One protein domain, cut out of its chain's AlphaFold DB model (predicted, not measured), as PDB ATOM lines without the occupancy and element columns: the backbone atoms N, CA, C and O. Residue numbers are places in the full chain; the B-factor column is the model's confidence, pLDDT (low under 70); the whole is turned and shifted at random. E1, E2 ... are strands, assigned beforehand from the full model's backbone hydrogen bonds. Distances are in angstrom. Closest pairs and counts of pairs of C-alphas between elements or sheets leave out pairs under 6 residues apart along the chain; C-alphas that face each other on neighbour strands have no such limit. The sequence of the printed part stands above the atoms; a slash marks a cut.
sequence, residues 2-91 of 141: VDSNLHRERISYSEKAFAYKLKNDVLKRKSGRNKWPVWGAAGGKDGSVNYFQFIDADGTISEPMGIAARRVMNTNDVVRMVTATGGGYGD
ATOM      1  N   VAL A   2      38.847 -22.932  48.587       26.69
ATOM      2  CA  VAL A   2      39.170 -21.719  47.812       26.69
ATOM      3  C   VAL A   2      40.532 -21.233  48.294       26.69
ATOM      4  O   VAL A   2      40.644 -20.815  49.443       26.69
ATOM      5  N   ASP A   3      41.560 -21.384  47.462       36.00
ATOM      6  CA  ASP A   3      42.930 -20.965  47.765       36.00
ATOM      7  C   ASP A   3      43.013 -19.436  47.867       36.00
ATOM      8  O   ASP A   3      42.605 -18.715  46.960       36.00
ATOM      9  N   SER A   4      43.489 -18.938  49.006       37.81
ATOM     10  CA  SER A   4      43.292 -17.552  49.450       37.81
ATOM     11  C   SER A   4      44.563 -16.687  49.492       37.81
ATOM     12  O   SER A   4      44.502 -15.544  49.940       37.81
ATOM     13  N   ASN A   5      45.681 -17.143  48.921       31.73
ATOM     14  CA  ASN A   5      46.939 -16.373  48.832       31.73
ATOM     15  C   ASN A   5      46.954 -15.327  47.690       31.73
ATOM     16  O   ASN A   5      47.990 -15.043  47.103       31.73
ATOM     17  N   LEU A   6      45.802 -14.765  47.328       42.81
ATOM     18  CA  LEU A   6      45.660 -13.938  46.128       42.81
ATOM     19  C   LEU A   6      46.000 -12.479  46.458       42.81
ATOM     20  O   LEU A   6      45.146 -11.731  46.939       42.81
ATOM     21  N   HIS A   7      47.236 -12.048  46.209       37.94
ATOM     22  CA  HIS A   7      47.560 -10.622  46.151       37.94
ATOM     23  C   HIS A   7      47.531 -10.172  44.687       37.94
ATOM     24  O   HIS A   7      48.179 -10.768  43.842       37.94
ATOM     25  N   ARG A   8      46.763  -9.139  44.337       39.44
ATOM     26  CA  ARG A   8      46.752  -8.585  42.972       39.44
ATOM     27  C   ARG A   8      47.535  -7.284  42.950       39.44
ATOM     28  O   ARG A   8      47.017  -6.266  43.390       39.44
ATOM     29  N   GLU A   9      48.753  -7.312  42.412       33.16
ATOM     30  CA  GLU A   9      49.548  -6.093  42.179       33.16
ATOM     31  C   GLU A   9      49.369  -5.503  40.769       33.16
ATOM     32  O   GLU A   9      49.786  -4.376  40.512       33.16
ATOM     33  N   ARG A  10      48.680  -6.197  39.852       30.44
ATOM     34  CA  ARG A  10      48.303  -5.644  38.541       30.44
ATOM     35  C   ARG A  10      46.804  -5.736  38.305       30.44
ATOM     36  O   ARG A  10      46.174  -6.758  38.567       30.44
ATOM     37  N   ILE A  11      46.249  -4.628  37.822       39.81
ATOM     38  CA  ILE A  11      44.832  -4.441  37.517       39.81
ATOM     39  C   ILE A  11      44.476  -5.347  36.326       39.81
ATOM     40  O   ILE A  11      44.668  -4.959  35.176       39.81
ATOM     41  N   SER A  12      43.983  -6.561  36.591       26.27
ATOM     42  CA  SER A  12      43.212  -7.349  35.619       26.27
ATOM     43  C   SER A  12      41.715  -7.243  35.938       26.27
ATOM     44  O   SER A  12      41.313  -7.052  37.089       26.27
ATOM     45  N   TYR A  13      40.902  -7.344  34.886       32.06
ATOM     46  CA  TYR A  13      39.486  -6.965  34.731       32.06
ATOM     47  C   TYR A  13      38.457  -7.557  35.720       32.06
ATOM     48  O   TYR A  13      37.254  -7.366  35.541       32.06
ATOM     49  N   SER A  14      38.876  -8.253  36.776       31.30
ATOM     50  CA  SER A  14      37.977  -8.832  37.784       31.30
ATOM     51  C   SER A  14      38.005  -8.130  39.144       31.30
ATOM     52  O   SER A  14      37.435  -8.642  40.111       31.30
ATOM     53  N   GLU A  15      38.589  -6.933  39.245       39.69
ATOM     54  CA  GLU A  15      38.183  -6.019  40.310       39.69
ATOM     55  C   GLU A  15      36.728  -5.617  40.091       39.69
ATOM     56  O   GLU A  15      36.386  -4.941  39.122       39.69
ATOM     57  N   LYS A  16      35.853  -5.972  41.035       36.31
ATOM     58  CA  LYS A  16      34.583  -5.261  41.183       36.31
ATOM     59  C   LYS A  16      34.883  -3.879  41.762       36.31
ATOM     60  O   LYS A  16      34.590  -3.598  42.922       36.31
ATOM     61  N   ALA A  17      35.500  -3.020  40.951       36.44
ATOM     62  CA  ALA A  17      35.539  -1.594  41.188       36.44
ATOM     63  C   ALA A  17      34.095  -1.101  41.075       36.44
ATOM     64  O   ALA A  17      33.573  -0.845  39.991       36.44
ATOM     65  N   PHE A  18      33.404  -1.037  42.209       40.91
ATOM     66  CA  PHE A  18      32.135  -0.336  42.284       40.91
ATOM     67  C   PHE A  18      32.445   1.155  42.187       40.91
ATOM     68  O   PHE A  18      32.635   1.828  43.198       40.91
ATOM     69  N   ALA A  19      32.527   1.659  40.956       41.66
ATOM     70  CA  ALA A  19      32.590   3.083  40.688       41.66
ATOM     71  C   ALA A  19      31.247   3.699  41.102       41.66
ATOM     72  O   ALA A  19      30.291   3.771  40.330       41.66
ATOM     73  N   TYR A  20      31.150   4.100  42.366       50.50
ATOM     74  CA  TYR A  20      30.045   4.917  42.829       50.50
ATOM     75  C   TYR A  20      30.228   6.321  42.264       50.50
ATOM     76  O   TYR A  20      31.087   7.069  42.722       50.50
ATOM     77  N   LYS A  21      29.396   6.699  41.289       46.75
ATOM     78  CA  LYS A  21      29.302   8.087  40.832       46.75
ATOM     79  C   LYS A  21      28.495   8.888  41.857       46.75
ATOM     80  O   LYS A  21      27.296   9.100  41.688       46.75
ATOM     81  N   LEU A  22      29.138   9.265  42.959       53.62
ATOM     82  CA  LEU A  22      28.543  10.157  43.953       53.62
ATOM     83  C   LEU A  22      28.585  11.587  43.407       53.62
ATOM     84  O   LEU A  22      29.622  12.062  42.950       53.62
ATOM     85  N   LYS A  23      27.441  12.275  43.409       52.53
ATOM     86  CA  LYS A  23      27.375  13.703  43.090       52.53
ATOM     87  C   LYS A  23      27.528  14.480  44.392       52.53
ATOM     88  O   LYS A  23      26.555  14.580  45.129       52.53
ATOM     89  N   ASN A  24      28.720  15.031  44.630       55.34
ATOM     90  CA  ASN A  24      29.012  15.971  45.718       55.34
ATOM     91  C   ASN A  24      28.473  15.498  47.072       55.34
ATOM     92  O   ASN A  24      27.612  16.139  47.673       55.34
ATOM     93  N   ASP A  25      28.978  14.354  47.521       69.81
ATOM     94  CA  ASP A  25      28.560  13.727  48.770       69.81
ATOM     95  C   ASP A  25      29.781  13.362  49.622       69.81
ATOM     96  O   ASP A  25      30.923  13.303  49.153       69.81
ATOM     97  N   VAL A  26      29.540  13.141  50.907       74.06
ATOM     98  CA  VAL A  26      30.559  12.835  51.899       74.06
ATOM     99  C   VAL A  26      30.555  11.334  52.165       74.06
ATOM    100  O   VAL A  26      29.644  10.789  52.790       74.06
ATOM    101  N   LEU A  27      31.624  10.647  51.763       79.62
ATOM    102  CA  LEU A  27      31.775   9.225  52.035       79.62
ATOM    103  C   LEU A  27      32.294   8.993  53.461       79.62
ATOM    104  O   LEU A  27      33.342   9.501  53.875       79.62
ATOM    105  N   LYS A  28      31.579   8.140  54.200       81.38
ATOM    106  CA  LYS A  28      32.052   7.538  55.450       81.38
ATOM    107  C   LYS A  28      32.051   6.019  55.320       81.38
ATOM    108  O   LYS A  28      30.993   5.398  55.236       81.38
ATOM    109  N   ARG A  29      33.234   5.410  55.341       81.31
ATOM    110  CA  ARG A  29      33.402   3.951  55.282       81.31
ATOM    111  C   ARG A  29      34.527   3.498  56.203       81.31
ATOM    112  O   ARG A  29      35.537   4.174  56.372       81.31
ATOM    113  N   LYS A  30      34.337   2.320  56.789       82.75
ATOM    114  CA  LYS A  30      35.343   1.595  57.563       82.75
ATOM    115  C   LYS A  30      35.365   0.166  57.049       82.75
ATOM    116  O   LYS A  30      34.297  -0.430  56.920       82.75
ATOM    117  N   SER A  31      36.552  -0.364  56.784       78.62
ATOM    118  CA  SER A  31      36.735  -1.784  56.506       78.62
ATOM    119  C   SER A  31      37.478  -2.443  57.663       78.62
ATOM    120  O   SER A  31      38.442  -1.885  58.188       78.62
ATOM    121  N   GLY A  32      36.998  -3.604  58.111       75.00
ATOM    122  CA  GLY A  32      37.738  -4.439  59.062       75.00
ATOM    123  C   GLY A  32      38.972  -5.055  58.397       75.00
ATOM    124  O   GLY A  32      39.097  -5.001  57.183       75.00
ATOM    125  N   ARG A  33      39.896  -5.657  59.159       77.31
ATOM    126  CA  ARG A  33      41.122  -6.293  58.610       77.31
ATOM    127  C   ARG A  33      41.951  -5.374  57.695       77.31
ATOM    128  O   ARG A  33      42.526  -5.816  56.714       77.31
ATOM    129  N   ASN A  34      41.986  -4.080  58.004       81.50
ATOM    130  CA  ASN A  34      42.745  -3.074  57.257       81.50
ATOM    131  C   ASN A  34      44.158  -2.823  57.808       81.50
ATOM    132  O   ASN A  34      44.943  -2.107  57.201       81.50
ATOM    133  N   LYS A  35      44.436  -3.342  59.008       82.88
ATOM    134  CA  LYS A  35      45.742  -3.260  59.676       82.88
ATOM    135  C   LYS A  35      46.352  -4.638  59.901       82.88
ATOM    136  O   LYS A  35      47.560  -4.792  59.840       82.88
ATOM    137  N   TRP A  36      45.497  -5.622  60.170       86.19
ATOM    138  CA  TRP A  36      45.898  -6.987  60.478       86.19
ATOM    139  C   TRP A  36      45.242  -7.931  59.468       86.19
ATOM    140  O   TRP A  36      44.002  -7.932  59.399       86.19
ATOM    141  N   PRO A  37      46.031  -8.682  58.683       85.12
ATOM    142  CA  PRO A  37      45.499  -9.609  57.694       85.12
ATOM    143  C   PRO A  37      44.779 -10.795  58.350       85.12
ATOM    144  O   PRO A  37      44.683 -10.930  59.576       85.12
ATOM    145  N   VAL A  38      44.185 -11.647  57.520       83.44
ATOM    146  CA  VAL A  38      43.710 -12.959  57.969       83.44
ATOM    147  C   VAL A  38      44.906 -13.896  58.056       83.44
ATOM    148  O   VAL A  38      45.617 -14.045  57.072       83.44
ATOM    149  N   TRP A  39      45.133 -14.497  59.227       88.31
ATOM    150  CA  TRP A  39      46.284 -15.373  59.428       88.31
ATOM    151  C   TRP A  39      46.188 -16.635  58.574       88.31
ATOM    152  O   TRP A  39      45.093 -17.174  58.366       88.31
ATOM    153  N   GLY A  40      47.337 -17.116  58.115       91.00
ATOM    154  CA  GLY A  40      47.473 -18.454  57.558       91.00
ATOM    155  C   GLY A  40      47.375 -19.544  58.629       91.00
ATOM    156  O   GLY A  40      47.390 -19.284  59.835       91.00
ATOM    157  N   ALA A  41      47.259 -20.795  58.194       92.12
ATOM    158  CA  ALA A  41      47.220 -21.957  59.076       92.12
ATOM    159  C   ALA A  41      48.062 -23.114  58.523       92.12
ATOM    160  O   ALA A  41      48.205 -23.275  57.313       92.12
ATOM    161  N   ALA A  42      48.608 -23.946  59.419       91.38
ATOM    162  CA  ALA A  42      49.374 -25.151  59.072       91.38
ATOM    163  C   ALA A  42      50.534 -24.917  58.072       91.38
ATOM    164  O   ALA A  42      50.793 -25.761  57.220       91.38
ATOM    165  N   GLY A  43      51.219 -23.770  58.165       87.81
ATOM    166  CA  GLY A  43      52.302 -23.383  57.247       87.81
ATOM    167  C   GLY A  43      51.861 -22.517  56.061       87.81
ATOM    168  O   GLY A  43      52.703 -22.113  55.266       87.81
ATOM    169  N   GLY A  44      50.566 -22.200  55.958       89.88
ATOM    170  CA  GLY A  44      50.051 -21.249  54.977       89.88
ATOM    171  C   GLY A  44      50.433 -19.807  55.308       89.88
ATOM    172  O   GLY A  44      50.627 -19.461  56.474       89.88
ATOM    173  N   LYS A  45      50.521 -18.967  54.272       87.31
ATOM    174  CA  LYS A  45      50.818 -17.534  54.399       87.31
ATOM    175  C   LYS A  45      49.576 -16.738  54.813       87.31
ATOM    176  O   LYS A  45      48.442 -17.174  54.606       87.31
ATOM    177  N   ASP A  46      49.799 -15.566  55.396       88.31
ATOM    178  CA  ASP A  46      48.730 -14.619  55.706       88.31
ATOM    179  C   ASP A  46      48.088 -14.069  54.424       88.31
ATOM    180  O   ASP A  46      48.731 -13.950  53.381       88.31
ATOM    181  N   GLY A  47      46.800 -13.739  54.508       86.88
ATOM    182  CA  GLY A  47      46.050 -13.115  53.421       86.88
ATOM    183  C   GLY A  47      46.350 -11.623  53.270       86.88
ATOM    184  O   GLY A  47      47.194 -11.048  53.955       86.88
ATOM    185  N   SER A  48      45.602 -10.956  52.396       86.81
ATOM    186  CA  SER A  48      45.707  -9.507  52.211       86.81
ATOM    187  C   SER A  48      44.882  -8.704  53.226       86.81
ATOM    188  O   SER A  48      44.040  -9.238  53.954       86.81
ATOM    189  N   VAL A  49      45.119  -7.392  53.285       87.19
ATOM    190  CA  VAL A  49      44.308  -6.449  54.070       87.19
ATOM    191  C   VAL A  49      43.241  -5.779  53.207       87.19
ATOM    192  O   VAL A  49      43.400  -5.628  51.999       87.19
ATOM    193  N   ASN A  50      42.156  -5.327  53.837       87.06
ATOM    194  CA  ASN A  50      41.178  -4.474  53.170       87.06
ATOM    195  C   ASN A  50      41.674  -3.026  53.116       87.06
ATOM    196  O   ASN A  50      42.136  -2.498  54.131       87.06
ATOM    197  N   TYR A  51      41.450  -2.336  52.004       88.62
ATOM    198  CA  TYR A  51      41.698  -0.898  51.925       88.62
ATOM    199  C   TYR A  51      40.788  -0.196  50.919       88.62
ATOM    200  O   TYR A  51      40.150  -0.808  50.063       88.62
ATOM    201  N   PHE A  52      40.732   1.122  51.053       89.31
ATOM    202  CA  PHE A  52      40.173   2.042  50.081       89.31
ATOM    203  C   PHE A  52      41.309   2.833  49.436       89.31
ATOM    204  O   PHE A  52      42.251   3.224  50.126       89.31
ATOM    205  N   GLN A  53      41.188   3.100  48.144       91.25
ATOM    206  CA  GLN A  53      41.938   4.135  47.440       91.25
ATOM    207  C   GLN A  53      40.944   5.064  46.756       91.25
ATOM    208  O   GLN A  53      39.909   4.622  46.253       91.25
ATOM    209  N   PHE A  54      41.258   6.348  46.744       89.81
ATOM    210  CA  PHE A  54      40.484   7.360  46.046       89.81
ATOM    211  C   PHE A  54      41.273   7.800  44.827       89.81
ATOM    212  O   PHE A  54      42.466   8.069  44.935       89.81
ATOM    213  N   ILE A  55      40.608   7.804  43.682       91.56
ATOM    214  CA  ILE A  55      41.148   8.273  42.415       91.56
ATOM    215  C   ILE A  55      40.322   9.501  42.070       91.56
ATOM    216  O   ILE A  55      39.138   9.382  41.747       91.56
ATOM    217  N   ASP A  56      40.925  10.670  42.218       90.19
ATOM    218  CA  ASP A  56      40.256  11.935  41.952       90.19
ATOM    219  C   ASP A  56      40.082  12.111  40.432       90.19
ATOM    220  O   ASP A  56      40.753  11.458  39.627       90.19
ATOM    221  N   ALA A  57      39.158  12.977  40.014       88.25
ATOM    222  CA  ALA A  57      38.839  13.171  38.595       88.25
ATOM    223  C   ALA A  57      40.041  13.615  37.728       88.25
ATOM    224  O   ALA A  57      40.007  13.444  36.509       88.25
ATOM    225  N   ASP A  58      41.087  14.180  38.339       92.06
ATOM    226  CA  ASP A  58      42.345  14.562  37.685       92.06
ATOM    227  C   ASP A  58      43.366  13.412  37.576       92.06
ATOM    228  O   ASP A  58      44.433  13.581  36.985       92.06
ATOM    229  N   GLY A  59      43.032  12.233  38.108       89.56
ATOM    230  CA  GLY A  59      43.877  11.044  38.122       89.56
ATOM    231  C   GLY A  59      44.764  10.905  39.361       89.56
ATOM    232  O   GLY A  59      45.479   9.907  39.464       89.56
ATOM    233  N   THR A  60      44.726  11.844  40.312       93.31
ATOM    234  CA  THR A  60      45.470  11.735  41.575       93.31
ATOM    235  C   THR A  60      44.973  10.538  42.383       93.31
ATOM    236  O   THR A  60      43.778  10.411  42.649       93.31
ATOM    237  N   ILE A  61      45.892   9.662  42.800       92.44
ATOM    238  CA  ILE A  61      45.576   8.455  43.572       92.44
ATOM    239  C   ILE A  61      46.012   8.653  45.021       92.44
ATOM    240  O   ILE A  61      47.166   8.973  45.295       92.44
ATOM    241  N   SER A  62      45.095   8.437  45.960       91.88
ATOM    242  CA  SER A  62      45.413   8.461  47.385       91.88
ATOM    243  C   SER A  62      46.194   7.218  47.817       91.88
ATOM    244  O   SER A  62      46.006   6.118  47.287       91.88
ATOM    245  N   GLU A  63      46.956   7.358  48.899       91.94
ATOM    246  CA  GLU A  63      47.479   6.203  49.630       91.94
ATOM    247  C   GLU A  63      46.343   5.260  50.084       91.94
ATOM    248  O   GLU A  63      45.224   5.724  50.366       91.94
ATOM    249  N   PRO A  64      46.599   3.940  50.176       89.25
ATOM    250  CA  PRO A  64      45.652   2.981  50.729       89.25
ATOM    251  C   PRO A  64      45.258   3.324  52.169       89.25
ATOM    252  O   PRO A  64      46.103   3.536  53.037       89.25
ATOM    253  N   MET A  65      43.957   3.312  52.463       90.25
ATOM    254  CA  MET A  65      43.461   3.584  53.814       90.25
ATOM    255  C   MET A  65      42.317   2.660  54.222       90.25
ATOM    256  O   MET A  65      41.424   2.351  53.442       90.25
ATOM    257  N   GLY A  66      42.291   2.237  55.485       87.69
ATOM    258  CA  GLY A  66      41.223   1.365  55.994       87.69
ATOM    259  C   GLY A  66      39.986   2.078  56.533       87.69
ATOM    260  O   GLY A  66      38.944   1.455  56.759       87.69
ATOM    261  N   ILE A  67      40.098   3.383  56.778       88.31
ATOM    262  CA  ILE A  67      39.023   4.220  57.304       88.31
ATOM    263  C   ILE A  67      38.999   5.508  56.494       88.31
ATOM    264  O   ILE A  67      39.940   6.291  56.557       88.31
ATOM    265  N   ALA A  68      37.899   5.744  55.786       86.50
ATOM    266  CA  ALA A  68      37.610   7.014  55.141       86.50
ATOM    267  C   ALA A  68      36.594   7.767  56.007       86.50
ATOM    268  O   ALA A  68      35.409   7.414  56.058       86.50
ATOM    269  N   ALA A  69      37.068   8.773  56.740       82.19
ATOM    270  CA  ALA A  69      36.229   9.609  57.585       82.19
ATOM    271  C   ALA A  69      35.892  10.908  56.852       82.19
ATOM    272  O   ALA A  69      36.733  11.789  56.736       82.19
ATOM    273  N   ARG A  70      34.640  11.030  56.400       83.62
ATOM    274  CA  ARG A  70      34.110  12.245  55.767       83.62
ATOM    275  C   ARG A  70      34.908  12.703  54.532       83.62
ATOM    276  O   ARG A  70      35.148  13.896  54.364       83.62
ATOM    277  N   ARG A  71      35.315  11.770  53.662       86.00
ATOM    278  CA  ARG A  71      35.976  12.120  52.392       86.00
ATOM    279  C   ARG A  71      34.948  12.775  51.472       86.00
ATOM    280  O   ARG A  71      33.939  12.151  51.153       86.00
ATOM    281  N   VAL A  72      35.201  14.017  51.071       86.44
ATOM    282  CA  VAL A  72      34.410  14.691  50.031       86.44
ATOM    283  C   VAL A  72      34.697  14.005  48.701       86.44
ATOM    284  O   VAL A  72      35.869  13.859  48.350       86.44
ATOM    285  N   MET A  73      33.636  13.586  48.012       85.94
ATOM    286  CA  MET A  73      33.683  12.986  46.681       85.94
ATOM    287  C   MET A  73      33.070  13.956  45.675       85.94
ATOM    288  O   MET A  73      31.897  14.328  45.796       85.94
ATOM    289  N   ASN A  74      33.857  14.352  44.683       84.19
ATOM    290  CA  ASN A  74      33.411  15.178  43.577       84.19
ATOM    291  C   ASN A  74      32.873  14.316  42.435       84.19
ATOM    292  O   ASN A  74      33.016  13.093  42.382       84.19
ATOM    293  N   THR A  75      32.235  14.984  41.478       81.62
ATOM    294  CA  THR A  75      31.781  14.315  40.260       81.62
ATOM    295  C   THR A  75      32.977  13.723  39.511       81.62
ATOM    296  O   THR A  75      33.915  14.444  39.196       81.62
ATOM    297  N   ASN A  76      32.870  12.438  39.158       81.31
ATOM    298  CA  ASN A  76      33.886  11.625  38.471       81.31
ATOM    299  C   ASN A  76      35.059  11.140  39.337       81.31
ATOM    300  O   ASN A  76      35.887  10.400  38.813       81.31
ATOM    301  N   ASP A  77      35.085  11.442  40.636       85.00
ATOM    302  CA  ASP A  77      35.979  10.733  41.550       85.00
ATOM    303  C   ASP A  77      35.552   9.258  41.641       85.00
ATOM    304  O   ASP A  77      34.362   8.918  41.612       85.00
ATOM    305  N   VAL A  78      36.528   8.366  41.786       86.62
ATOM    306  CA  VAL A  78      36.324   6.923  41.920       86.62
ATOM    307  C   VAL A  78      36.847   6.468  43.273       86.62
ATOM    308  O   VAL A  78      37.975   6.756  43.662       86.62
ATOM    309  N   VAL A  79      36.034   5.696  43.994       86.12
ATOM    310  CA  VAL A  79      36.497   4.946  45.164       86.12
ATOM    311  C   VAL A  79      36.781   3.504  44.758       86.12
ATOM    312  O   VAL A  79      35.885   2.759  44.360       86.12
ATOM    313  N   ARG A  80      38.041   3.092  44.878       86.44
ATOM    314  CA  ARG A  80      38.473   1.705  44.736       86.44
ATOM    315  C   ARG A  80      38.425   1.045  46.106       86.44
ATOM    316  O   ARG A  80      39.097   1.481  47.037       86.44
ATOM    317  N   MET A  81      37.614   0.004  46.235       86.69
ATOM    318  CA  MET A  81      37.524  -0.802  47.448       86.69
ATOM    319  C   MET A  81      38.165  -2.156  47.182       86.69
ATOM    320  O   MET A  81      37.647  -2.933  46.385       86.69
ATOM    321  N   VAL A  82      39.266  -2.434  47.870       86.06
ATOM    322  CA  VAL A  82      39.975  -3.706  47.767       86.06
ATOM    323  C   VAL A  82      39.642  -4.546  48.985       86.06
ATOM    324  O   VAL A  82      39.818  -4.117  50.131       86.06
ATOM    325  N   THR A  83      39.108  -5.736  48.724       86.00
ATOM    326  CA  THR A  83      38.719  -6.680  49.765       86.00
ATOM    327  C   THR A  83      39.859  -7.628  50.103       86.00
ATOM    328  O   THR A  83      40.480  -8.190  49.204       86.00
ATOM    329  N   ALA A  84      40.076  -7.842  51.398       84.44
ATOM    330  CA  ALA A  84      41.026  -8.800  51.934       84.44
ATOM    331  C   ALA A  84      40.729 -10.217  51.444       84.44
ATOM    332  O   ALA A  84      39.568 -10.617  51.307       84.44
ATOM    333  N   THR A  85      41.787 -10.999  51.290       85.44
ATOM    334  CA  THR A  85      41.701 -12.442  51.110       85.44
ATOM    335  C   THR A  85      41.800 -13.169  52.447       85.44
ATOM    336  O   THR A  85      42.218 -12.610  53.464       85.44
ATOM    337  N   GLY A  86      41.363 -14.429  52.470       84.31
ATOM    338  CA  GLY A  86      41.637 -15.308  53.608       84.31
ATOM    339  C   GLY A  86      43.132 -15.622  53.730       84.31
ATOM    340  O   GLY A  86      43.884 -15.425  52.783       84.31
ATOM    341  N   GLY A  87      43.565 -16.151  54.871       86.88
ATOM    342  CA  GLY A  87      44.898 -16.750  54.971       86.88
ATOM    343  C   GLY A  87      44.935 -18.114  54.293       86.88
ATOM    344  O   GLY A  87      43.904 -18.784  54.187       86.88
ATOM    345  N   GLY A  88      46.101 -18.511  53.795       89.19
ATOM    346  CA  GLY A  88      46.321 -19.814  53.179       89.19
ATOM    347  C   GLY A  88      46.336 -20.956  54.196       89.19
ATOM    348  O   GLY A  88      46.492 -20.751  55.402       89.19
ATOM    349  N   TYR A  89      46.212 -22.184  53.698       92.12
ATOM    350  CA  TYR A  89      46.317 -23.399  54.502       92.12
ATOM    351  C   TYR A  89      47.381 -24.333  53.931       92.12
ATOM    352  O   TYR A  89      47.342 -24.651  52.743       92.12
ATOM    353  N   GLY A  90      48.260 -24.836  54.795       93.62
ATOM    354  CA  GLY A  90      49.307 -25.770  54.395       93.62
ATOM    355  C   GLY A  90      50.521 -25.089  53.769       93.62
ATOM    356  O   GLY A  90      50.495 -23.911  53.426       93.62
ATOM    357  N   ASP A  91      51.586 -25.864  53.603       92.88
ATOM    358  CA  ASP A  91      52.805 -25.436  52.920       92.88
ATOM    359  C   ASP A  91      52.540 -25.187  51.416       92.88
ATOM    360  O   ASP A  91      52.139 -26.123  50.709       92.88
TER     361      ASP A  91
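AT A GLANCE: This is residues 2 to 91 of the 141 residues of the protein "Hydantoinase_B domain-containing protein" of Dorea sp. AM58-8 (UniProt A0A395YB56). With little regular structure, the domain is elongated: two small two-stranded antiparallel sheets, E1 - E3 and E2 - E4, lie toward one end, and loop residues 31 to 50 and 83 to 91 reach to the other. Residues 9 to 14 stick out. The printed part has 90 residues with no named helix and four strands, E1 to E4, holding 23 residues, all strand; it is only just loose, close to compact, with radius of gyration of the C-alphas 15.0 A and spans 48 by 26 by 19 A.

HOW THE PARTS SIT: E3, residues 67 to 73, is antiparallel to E1, residues 25 to 30, at 166 degrees, with N 27 and O 71 at 2.8 A. E2, residues 51 to 55, is antiparallel to E4, residues 78 to 82, at 158 degrees, with N 53 and O 80 at 2.9 A. The closest C-alphas of E2 and E3, those of Phe 52 and Ala 68, are 7.5 A apart. E1 and E4 are apart.

IN THESE COORDINATES: E1 measures 16.4 A from C-alpha 25 at (28.560, 13.727, 48.770), E2 13.2 A, E3 14.8 A, and E4 12.7 A to C-alpha 82 at (39.975, -3.706, 47.767).

THE WHOLE: The C-alphas farthest apart, of Asn 24 and Asp 91, are 48.3 A apart. The printed part has no cut. The links E1 to E2 and E2 to E3 are long. Residues 2 to 25 are under pLDDT 70.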